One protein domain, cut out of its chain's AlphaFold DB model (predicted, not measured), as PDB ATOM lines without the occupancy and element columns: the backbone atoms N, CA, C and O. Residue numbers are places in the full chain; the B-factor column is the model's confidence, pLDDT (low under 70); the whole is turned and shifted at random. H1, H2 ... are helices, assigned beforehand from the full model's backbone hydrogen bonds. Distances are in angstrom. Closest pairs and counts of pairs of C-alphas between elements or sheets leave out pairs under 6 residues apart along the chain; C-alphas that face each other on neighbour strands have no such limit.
ATOM      1  N   LYS A   2      28.858  30.102  28.290       88.19
ATOM      2  CA  LYS A   2      29.920  29.348  28.999       88.19
ATOM      3  C   LYS A   2      29.557  27.901  29.383       88.19
ATOM      4  O   LYS A   2      30.415  27.039  29.287       88.19
ATOM      5  N   ILE A   3      28.315  27.638  29.801       94.25
ATOM      6  CA  ILE A   3      27.856  26.284  30.169       94.25
ATOM      7  C   ILE A   3      27.888  25.354  28.948       94.25
ATOM      8  O   ILE A   3      28.500  24.296  29.004       94.25
ATOM      9  N   LEU A   4      27.314  25.787  27.821       92.94
ATOM     10  CA  LEU A   4      27.294  25.000  26.584       92.94
ATOM     11  C   LEU A   4      28.702  24.731  26.042       92.94
ATOM     12  O   LEU A   4      28.978  23.600  25.676       92.94
ATOM     13  N   TYR A   5      29.611  25.714  26.068       92.25
ATOM     14  CA  TYR A   5      31.006  25.493  25.656       92.25
ATOM     15  C   TYR A   5      31.733  24.452  26.517       92.25
ATOM     16  O   TYR A   5      32.571  23.719  26.004       92.25
ATOM     17  N   LYS A   6      31.436  24.389  27.822       93.81
ATOM     18  CA  LYS A   6      32.028  23.387  28.721       93.81
ATOM     19  C   LYS A   6      31.460  21.991  28.474       93.81
ATOM     20  O   LYS A   6      32.214  21.028  28.508       93.81
ATOM     21  N   LEU A   7      30.148  21.890  28.263       94.25
ATOM     22  CA  LEU A   7      29.468  20.611  28.050       94.25
ATOM     23  C   LEU A   7      29.723  20.042  26.644       94.25
ATOM     24  O   LEU A   7      29.863  18.834  26.497       94.25
ATOM     25  N   TYR A   8      29.807  20.908  25.631       94.00
ATOM     26  CA  TYR A   8      29.871  20.546  24.214       94.00
ATOM     27  C   TYR A   8      30.908  21.400  23.467       94.00
ATOM     28  O   TYR A   8      30.545  22.271  22.675       94.00
ATOM     29  N   PRO A   9      32.215  21.180  23.694       91.62
ATOM     30  CA  PRO A   9      33.266  22.010  23.099       91.62
ATOM     31  C   PRO A   9      33.370  21.876  21.570       91.62
ATOM     32  O   PRO A   9      33.847  22.798  20.919       91.62
ATOM     33  N   ALA A  10      32.916  20.756  20.998       92.56
ATOM     34  CA  ALA A  10      32.890  20.524  19.550       92.56
ATOM     35  C   ALA A  10      31.728  21.243  18.836       92.56
ATOM     36  O   ALA A  10      31.710  21.332  17.610       92.56
ATOM     37  N   LEU A  11      30.753  21.764  19.589       91.12
ATOM     38  CA  LEU A  11      29.602  22.451  19.020       91.12
ATOM     39  C   LEU A  11      30.016  23.842  18.512       91.12
ATOM     40  O   LEU A  11      30.559  24.657  19.260       91.12
ATOM     41  N   ASN A  12      29.704  24.140  17.249       89.00
ATOM     42  CA  ASN A  12      29.951  25.452  16.645       89.00
ATOM     43  C   ASN A  12      28.999  26.511  17.226       89.00
ATOM     44  O   ASN A  12      27.929  26.787  16.687       89.00
ATOM     45  N   LEU A  13      29.389  27.096  18.358       89.75
ATOM     46  CA  LEU A  13      28.620  28.116  19.064       89.75
ATOM     47  C   LEU A  13      29.062  29.537  18.676       89.75
ATOM     48  O   LEU A  13      30.262  29.784  18.519       89.75
ATOM     49  N   PRO A  14      28.129  30.504  18.581       88.56
ATOM     50  CA  PRO A  14      28.477  31.893  18.320       88.56
ATOM     51  C   PRO A  14      29.310  32.489  19.463       88.56
ATOM     52  O   PRO A  14      28.935  32.432  20.635       88.56
ATOM     53  N   ALA A  15      30.428  33.115  19.090       85.06
ATOM     54  CA  ALA A  15      31.353  33.762  20.019       85.06
ATOM     55  C   ALA A  15      30.906  35.169  20.457       85.06
ATOM     56  O   ALA A  15      31.392  35.689  21.461       85.06
ATOM     57  N   LYS A  16      30.001  35.801  19.698       85.25
ATOM     58  CA  LYS A  16      29.509  37.164  19.934       85.25
ATOM     59  C   LYS A  16      27.985  37.179  19.976       85.25
ATOM     60  O   LYS A  16      27.333  36.426  19.256       85.25
ATOM     61  N   CYS A  17      27.428  38.045  20.814       83.88
ATOM     62  CA  CYS A  17      25.997  38.327  20.819       83.88
ATOM     63  C   CYS A  17      25.619  39.226  19.635       83.88
ATOM     64  O   CYS A  17      26.456  39.947  19.103       83.88
ATOM     65  N   ALA A  18      24.354  39.165  19.213       85.25
ATOM     66  CA  ALA A  18      23.878  39.788  17.976       85.25
ATOM     67  C   ALA A  18      23.843  41.332  17.987       85.25
ATOM     68  O   ALA A  18      23.526  41.931  16.966       85.25
ATOM     69  N   GLY A  19      24.145  41.989  19.108       84.62
ATOM     70  CA  GLY A  19      24.162  43.445  19.197       84.62
ATOM     71  C   GLY A  19      25.266  43.960  20.111       84.62
ATOM     72  O   GLY A  19      25.713  43.254  21.009       84.62
ATOM     73  N   ASP A  20      25.647  45.217  19.890       85.12
ATOM     74  CA  ASP A  20      26.634  45.968  20.686       85.12
ATOM     75  C   ASP A  20      26.064  46.533  21.997       85.12
ATOM     76  O   ASP A  20      26.759  47.191  22.769       85.12
ATOM     77  N   LYS A  21      24.771  46.304  22.258       85.00
ATOM     78  CA  LYS A  21      24.127  46.786  23.479       85.00
ATOM     79  C   LYS A  21      24.693  46.059  24.706       85.00
ATOM     80  O   LYS A  21      25.030  44.876  24.607       85.00
ATOM     81  N   PRO A  22      24.745  46.734  25.870       86.69
ATOM     82  CA  PRO A  22      25.086  46.078  27.123       86.69
ATOM     83  C   PRO A  22      24.172  44.879  27.369       86.69
ATOM     84  O   PRO A  22      23.003  44.889  26.981       86.69
ATOM     85  N   TYR A  23      24.697  43.859  28.044       86.81
ATOM     86  CA  TYR A  23      23.862  42.765  28.518       86.81
ATOM     87  C   TYR A  23      22.814  43.304  29.487       86.81
ATOM     88  O   TYR A  23      23.147  44.032  30.423       86.81
ATOM     89  N   GLU A  24      21.566  42.900  29.275       88.38
ATOM     90  CA  GLU A  24      20.508  43.124  30.251       88.38
ATOM     91  C   GLU A  24      20.930  42.505  31.599       88.38
ATOM     92  O   GLU A  24      21.475  41.389  31.628       88.38
ATOM     93  N   PRO A  25      20.723  43.212  32.722       89.94
ATOM     94  CA  PRO A  25      21.071  42.695  34.034       89.94
ATOM     95  C   PRO A  25      20.273  41.426  34.342       89.94
ATOM     96  O   PRO A  25      19.111  41.273  33.968       89.94
ATOM     97  N   THR A  26      20.900  40.494  35.057       92.31
ATOM     98  CA  THR A  26      20.212  39.279  35.501       92.31
ATOM     99  C   THR A  26      19.259  39.618  36.642       92.31
ATOM    100  O   THR A  26      19.694  40.044  37.710       92.31
ATOM    101  N   CYS A  27      17.964  39.388  36.439       91.62
ATOM    102  CA  CYS A  27      16.970  39.497  37.500       91.62
ATOM    103  C   CYS A  27      16.947  38.218  38.343       91.62
ATOM    104  O   CYS A  27      16.921  37.106  37.811       91.62
ATOM    105  N   MET A  28      16.914  38.367  39.666       94.06
ATOM    106  CA  MET A  28      16.703  37.244  40.576       94.06
ATOM    107  C   MET A  28      15.206  36.974  40.723       94.06
ATOM    108  O   MET A  28      14.411  37.899  40.874       94.06
ATOM    109  N   VAL A  29      14.825  35.697  40.701       93.19
ATOM    110  CA  VAL A  29      13.435  35.259  40.862       93.19
ATOM    111  C   VAL A  29      13.305  34.524  42.189       93.19
ATOM    112  O   VAL A  29      14.118  33.650  42.498       93.19
ATOM    113  N   SER A  30      12.289  34.874  42.984       95.25
ATOM    114  CA  SER A  30      12.010  34.167  44.237       95.25
ATOM    115  C   SER A  30      11.557  32.737  43.961       95.25
ATOM    116  O   SER A  30      10.691  32.492  43.123       95.25
ATOM    117  N   GLN A  31      12.128  31.802  44.713       96.12
ATOM    118  CA  GLN A  31      11.775  30.381  44.688       96.12
ATOM    119  C   GLN A  31      11.088  29.944  45.989       96.12
ATOM    120  O   GLN A  31      10.904  28.757  46.231       96.12
ATOM    121  N   GLU A  32      10.733  30.887  46.864       97.50
ATOM    122  CA  GLU A  32      10.197  30.578  48.194       97.50
ATOM    123  C   GLU A  32       8.908  29.752  48.106       97.50
ATOM    124  O   GLU A  32       8.800  28.686  48.710       97.50
ATOM    125  N   LYS A  33       7.957  30.199  47.279       97.56
ATOM    126  CA  LYS A  33       6.670  29.515  47.116       97.56
ATOM    127  C   LYS A  33       6.832  28.110  46.539       97.56
ATOM    128  O   LYS A  33       6.176  27.189  47.011       97.56
ATOM    129  N   THR A  34       7.716  27.912  45.561       97.94
ATOM    130  CA  THR A  34       7.934  26.581  44.975       97.94
ATOM    131  C   THR A  34       8.581  25.633  45.979       97.94
ATOM    132  O   THR A  34       8.120  24.504  46.120       97.94
ATOM    133  N   ARG A  35       9.549  26.113  46.769       96.62
ATOM    134  CA  ARG A  35      10.153  25.328  47.858       96.62
ATOM    135  C   ARG A  35       9.144  24.968  48.945       96.62
ATOM    136  O   ARG A  35       9.160  23.841  49.424       96.62
ATOM    137  N   SER A  36       8.220  25.874  49.288       97.88
ATOM    138  CA  SER A  36       7.136  25.578  50.243       97.88
ATOM    139  C   SER A  36       6.184  24.472  49.767       97.88
ATOM    140  O   SER A  36       5.552  23.813  50.587       97.88
ATOM    141  N   LEU A  37       6.122  24.236  48.453       98.00
ATOM    142  CA  LEU A  37       5.365  23.147  47.828       98.00
ATOM    143  C   LEU A  37       6.216  21.884  47.596       98.00
ATOM    144  O   LEU A  37       5.740  20.947  46.961       98.00
ATOM    145  N   GLY A  38       7.464  21.852  48.078       97.50
ATOM    146  CA  GLY A  38       8.388  20.732  47.879       97.50
ATOM    147  C   GLY A  38       8.928  20.612  46.450       97.50
ATOM    148  O   GLY A  38       9.331  19.527  46.043       97.50
ATOM    149  N   ILE A  39       8.901  21.698  45.669       97.62
ATOM    150  CA  ILE A  39       9.391  21.720  44.287       97.62
ATOM    151  C   ILE A  39      10.817  22.267  44.262       97.62
ATOM    152  O   ILE A  39      11.045  23.451  44.538       97.62
ATOM    153  N   ASP A  40      11.745  21.419  43.830       95.81
ATOM    154  CA  ASP A  40      13.125  21.787  43.543       95.81
ATOM    155  C   ASP A  40      13.337  21.992  42.042       95.81
ATOM    156  O   ASP A  40      12.871  21.218  41.204       95.81
ATOM    157  N   PHE A  41      14.055  23.057  41.688       96.06
ATOM    158  CA  PHE A  41      14.389  23.336  40.297       96.06
ATOM    159  C   PHE A  41      15.601  22.526  39.853       96.06
ATOM    160  O   PHE A  41      16.652  22.548  40.497       96.06
ATOM    161  N   THR A  42      15.488  21.895  38.687       97.00
ATOM    162  CA  THR A  42      16.630  21.292  38.002       97.00
ATOM    163  C   THR A  42      17.679  22.366  37.681       97.00
ATOM    164  O   THR A  42      17.328  23.414  37.128       97.00
ATOM    165  N   PRO A  43      18.971  22.138  37.989       96.44
ATOM    166  CA  PRO A  43      20.034  23.060  37.615       96.44
ATOM    167  C   PRO A  43      20.072  23.300  36.105       96.44
ATOM    168  O   PRO A  43      19.926  22.373  35.307       96.44
ATOM    169  N   LEU A  44      20.348  24.543  35.706       95.50
ATOM    170  CA  LEU A  44      20.344  24.955  34.300       95.50
ATOM    171  C   LEU A  44      21.257  24.088  33.417       95.50
ATOM    172  O   LEU A  44      20.916  23.811  32.273       95.50
ATOM    173  N   GLU A  45      22.412  23.663  33.929       96.44
ATOM    174  CA  GLU A  45      23.357  22.823  33.185       96.44
ATOM    175  C   GLU A  45      22.796  21.440  32.843       96.44
ATOM    176  O   GLU A  45      23.035  20.951  31.741       96.44
ATOM    177  N   VAL A  46      22.001  20.852  33.742       97.19
ATOM    178  CA  VAL A  46      21.348  19.557  33.524       97.19
ATOM    179  C   VAL A  46      20.262  19.721  32.469       97.19
ATOM    180  O   VAL A  46      20.297  19.048  31.443       97.19
ATOM    181  N   SER A  47      19.375  20.708  32.640       97.44
ATOM    182  CA  SER A  47      18.320  20.978  31.658       97.44
ATOM    183  C   SER A  47      18.876  21.348  30.279       97.44
ATOM    184  O   SER A  47      18.301  20.969  29.262       97.44
ATOM    185  N   LEU A  48      19.988  22.086  30.203       96.44
ATOM    186  CA  LEU A  48      20.641  22.395  28.927       96.44
ATOM    187  C   LEU A  48      21.210  21.140  28.265       96.44
ATOM    188  O   LEU A  48      21.038  20.983  27.058       96.44
ATOM    189  N   LYS A  49      21.860  20.261  29.033       96.19
ATOM    190  CA  LYS A  49      22.393  18.991  28.531       96.19
ATOM    191  C   LYS A  49      21.281  18.133  27.926       96.19
ATOM    192  O   LYS A  49      21.370  17.749  26.763       96.19
ATOM    193  N   ASP A  50      20.200  17.928  28.674       97.56
ATOM    194  CA  ASP A  50      19.061  17.116  28.229       97.56
ATOM    195  C   ASP A  50      18.428  17.677  26.946       97.56
ATOM    196  O   ASP A  50      18.106  16.936  26.013       97.56
ATOM    197  N   ASN A  51      18.309  19.005  26.857       96.44
ATOM    198  CA  ASN A  51      17.802  19.667  25.658       96.44
ATOM    199  C   ASN A  51      18.737  19.503  24.450       96.44
ATOM    200  O   ASN A  51      18.249  19.233  23.354       96.44
ATOM    201  N   VAL A  52      20.058  19.644  24.615       96.12
ATOM    202  CA  VAL A  52      21.018  19.453  23.510       96.12
ATOM    203  C   VAL A  52      20.986  18.011  23.002       96.12
ATOM    204  O   VAL A  52      20.932  17.810  21.788       96.12
ATOM    205  N   GLU A  53      20.931  17.014  23.891       96.62
ATOM    206  CA  GLU A  53      20.787  15.611  23.476       96.62
ATOM    207  C   GLU A  53      19.462  15.360  22.741       96.62
ATOM    208  O   GLU A  53      19.449  14.690  21.706       96.62
ATOM    209  N   SER A  54      18.351  15.951  23.204       97.69
ATOM    210  CA  SER A  54      17.058  15.849  22.508       97.69
ATOM    211  C   SER A  54      17.101  16.481  21.113       97.69
ATOM    212  O   SER A  54      16.569  15.920  20.153       97.69
ATOM    213  N   LEU A  55      17.759  17.635  20.973       96.62
ATOM    214  CA  LEU A  55      17.938  18.311  19.685       96.62
ATOM    215  C   LEU A  55      18.828  17.504  18.738       96.62
ATOM    216  O   LEU A  55      18.535  17.429  17.543       96.62
ATOM    217  N   ARG A  56      19.871  16.861  19.263       95.12
ATOM    218  CA  ARG A  56      20.724  15.948  18.502       95.12
ATOM    219  C   ARG A  56      19.942  14.724  18.024       95.12
ATOM    220  O   ARG A  56      20.016  14.388  16.847       95.12
ATOM    221  N   GLN A  57      19.128  14.107  18.884       97.19
ATOM    222  CA  GLN A  57      18.261  12.978  18.510       97.19
ATOM    223  C   GLN A  57      17.263  13.348  17.398       97.19
ATOM    224  O   GLN A  57      16.890  12.507  16.583       97.19
ATOM    225  N   LYS A  58      16.847  14.617  17.350       97.44
ATOM    226  CA  LYS A  58      15.961  15.172  16.318       97.44
ATOM    227  C   LYS A  58      16.702  15.678  15.072       97.44
ATOM    228  O   LYS A  58      16.067  16.258  14.198       97.44
ATOM    229  N   ASN A  59      18.019  15.475  14.978       94.31
ATOM    230  CA  ASN A  59      18.884  15.964  13.896       94.31
ATOM    231  C   ASN A  59      18.876  17.496  13.719       94.31
ATOM    232  O   ASN A  59      19.202  18.002  12.647       94.31
TER     233      ASN A  59
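This is residues 2 to 59 of the 63 residues of an uncharacterized protein of Vitis vinifera (UniProt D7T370). The chain makes one wide, flat, open loop: from the short helix H1, residues 8 to 31 swing out to the short helix H2, and residues 37 to 43 lead back to the longer helix H3, which meets H1 and whose residues 53 to 57 stick out. The printed part has 58 residues, 25 of them, under half, in three named helices, H1, H2 and H3 in chain order; the class is all helix. It is only just extended, close to loose, with a radius of gyration of the C-alphas of 15.6 A and spans of 41 by 35 by 19 A.

H1, residues 2 to 7, and H3, residues 44 to 57, touch, and H3 touches H1 with residues 45 to 49 alone; the closest C-alphas of the two, those of Ile 3 and Glu 45, are 6.4 A apart. They run the same way at a steep tilt of 56 degrees. H2, residues 32 to 36, is apart from both. In H1, H2 and H3 every O i to N i+4 pair is within hydrogen-bond range.

H1 begins at C-alpha 2 (29.920, 29.348, 28.999) and measures 8.8 A, H2 6.2 A. H3 measures 19.9 A and ends at C-alpha 57 (18.261, 12.978, 18.510).

The C-alphas farthest apart, of Asp 20 and Leu 37, are 41.4 A apart. The link H1 to H2 is long. The printed part has no cut, and no printed residue is under 70 in pLDDT.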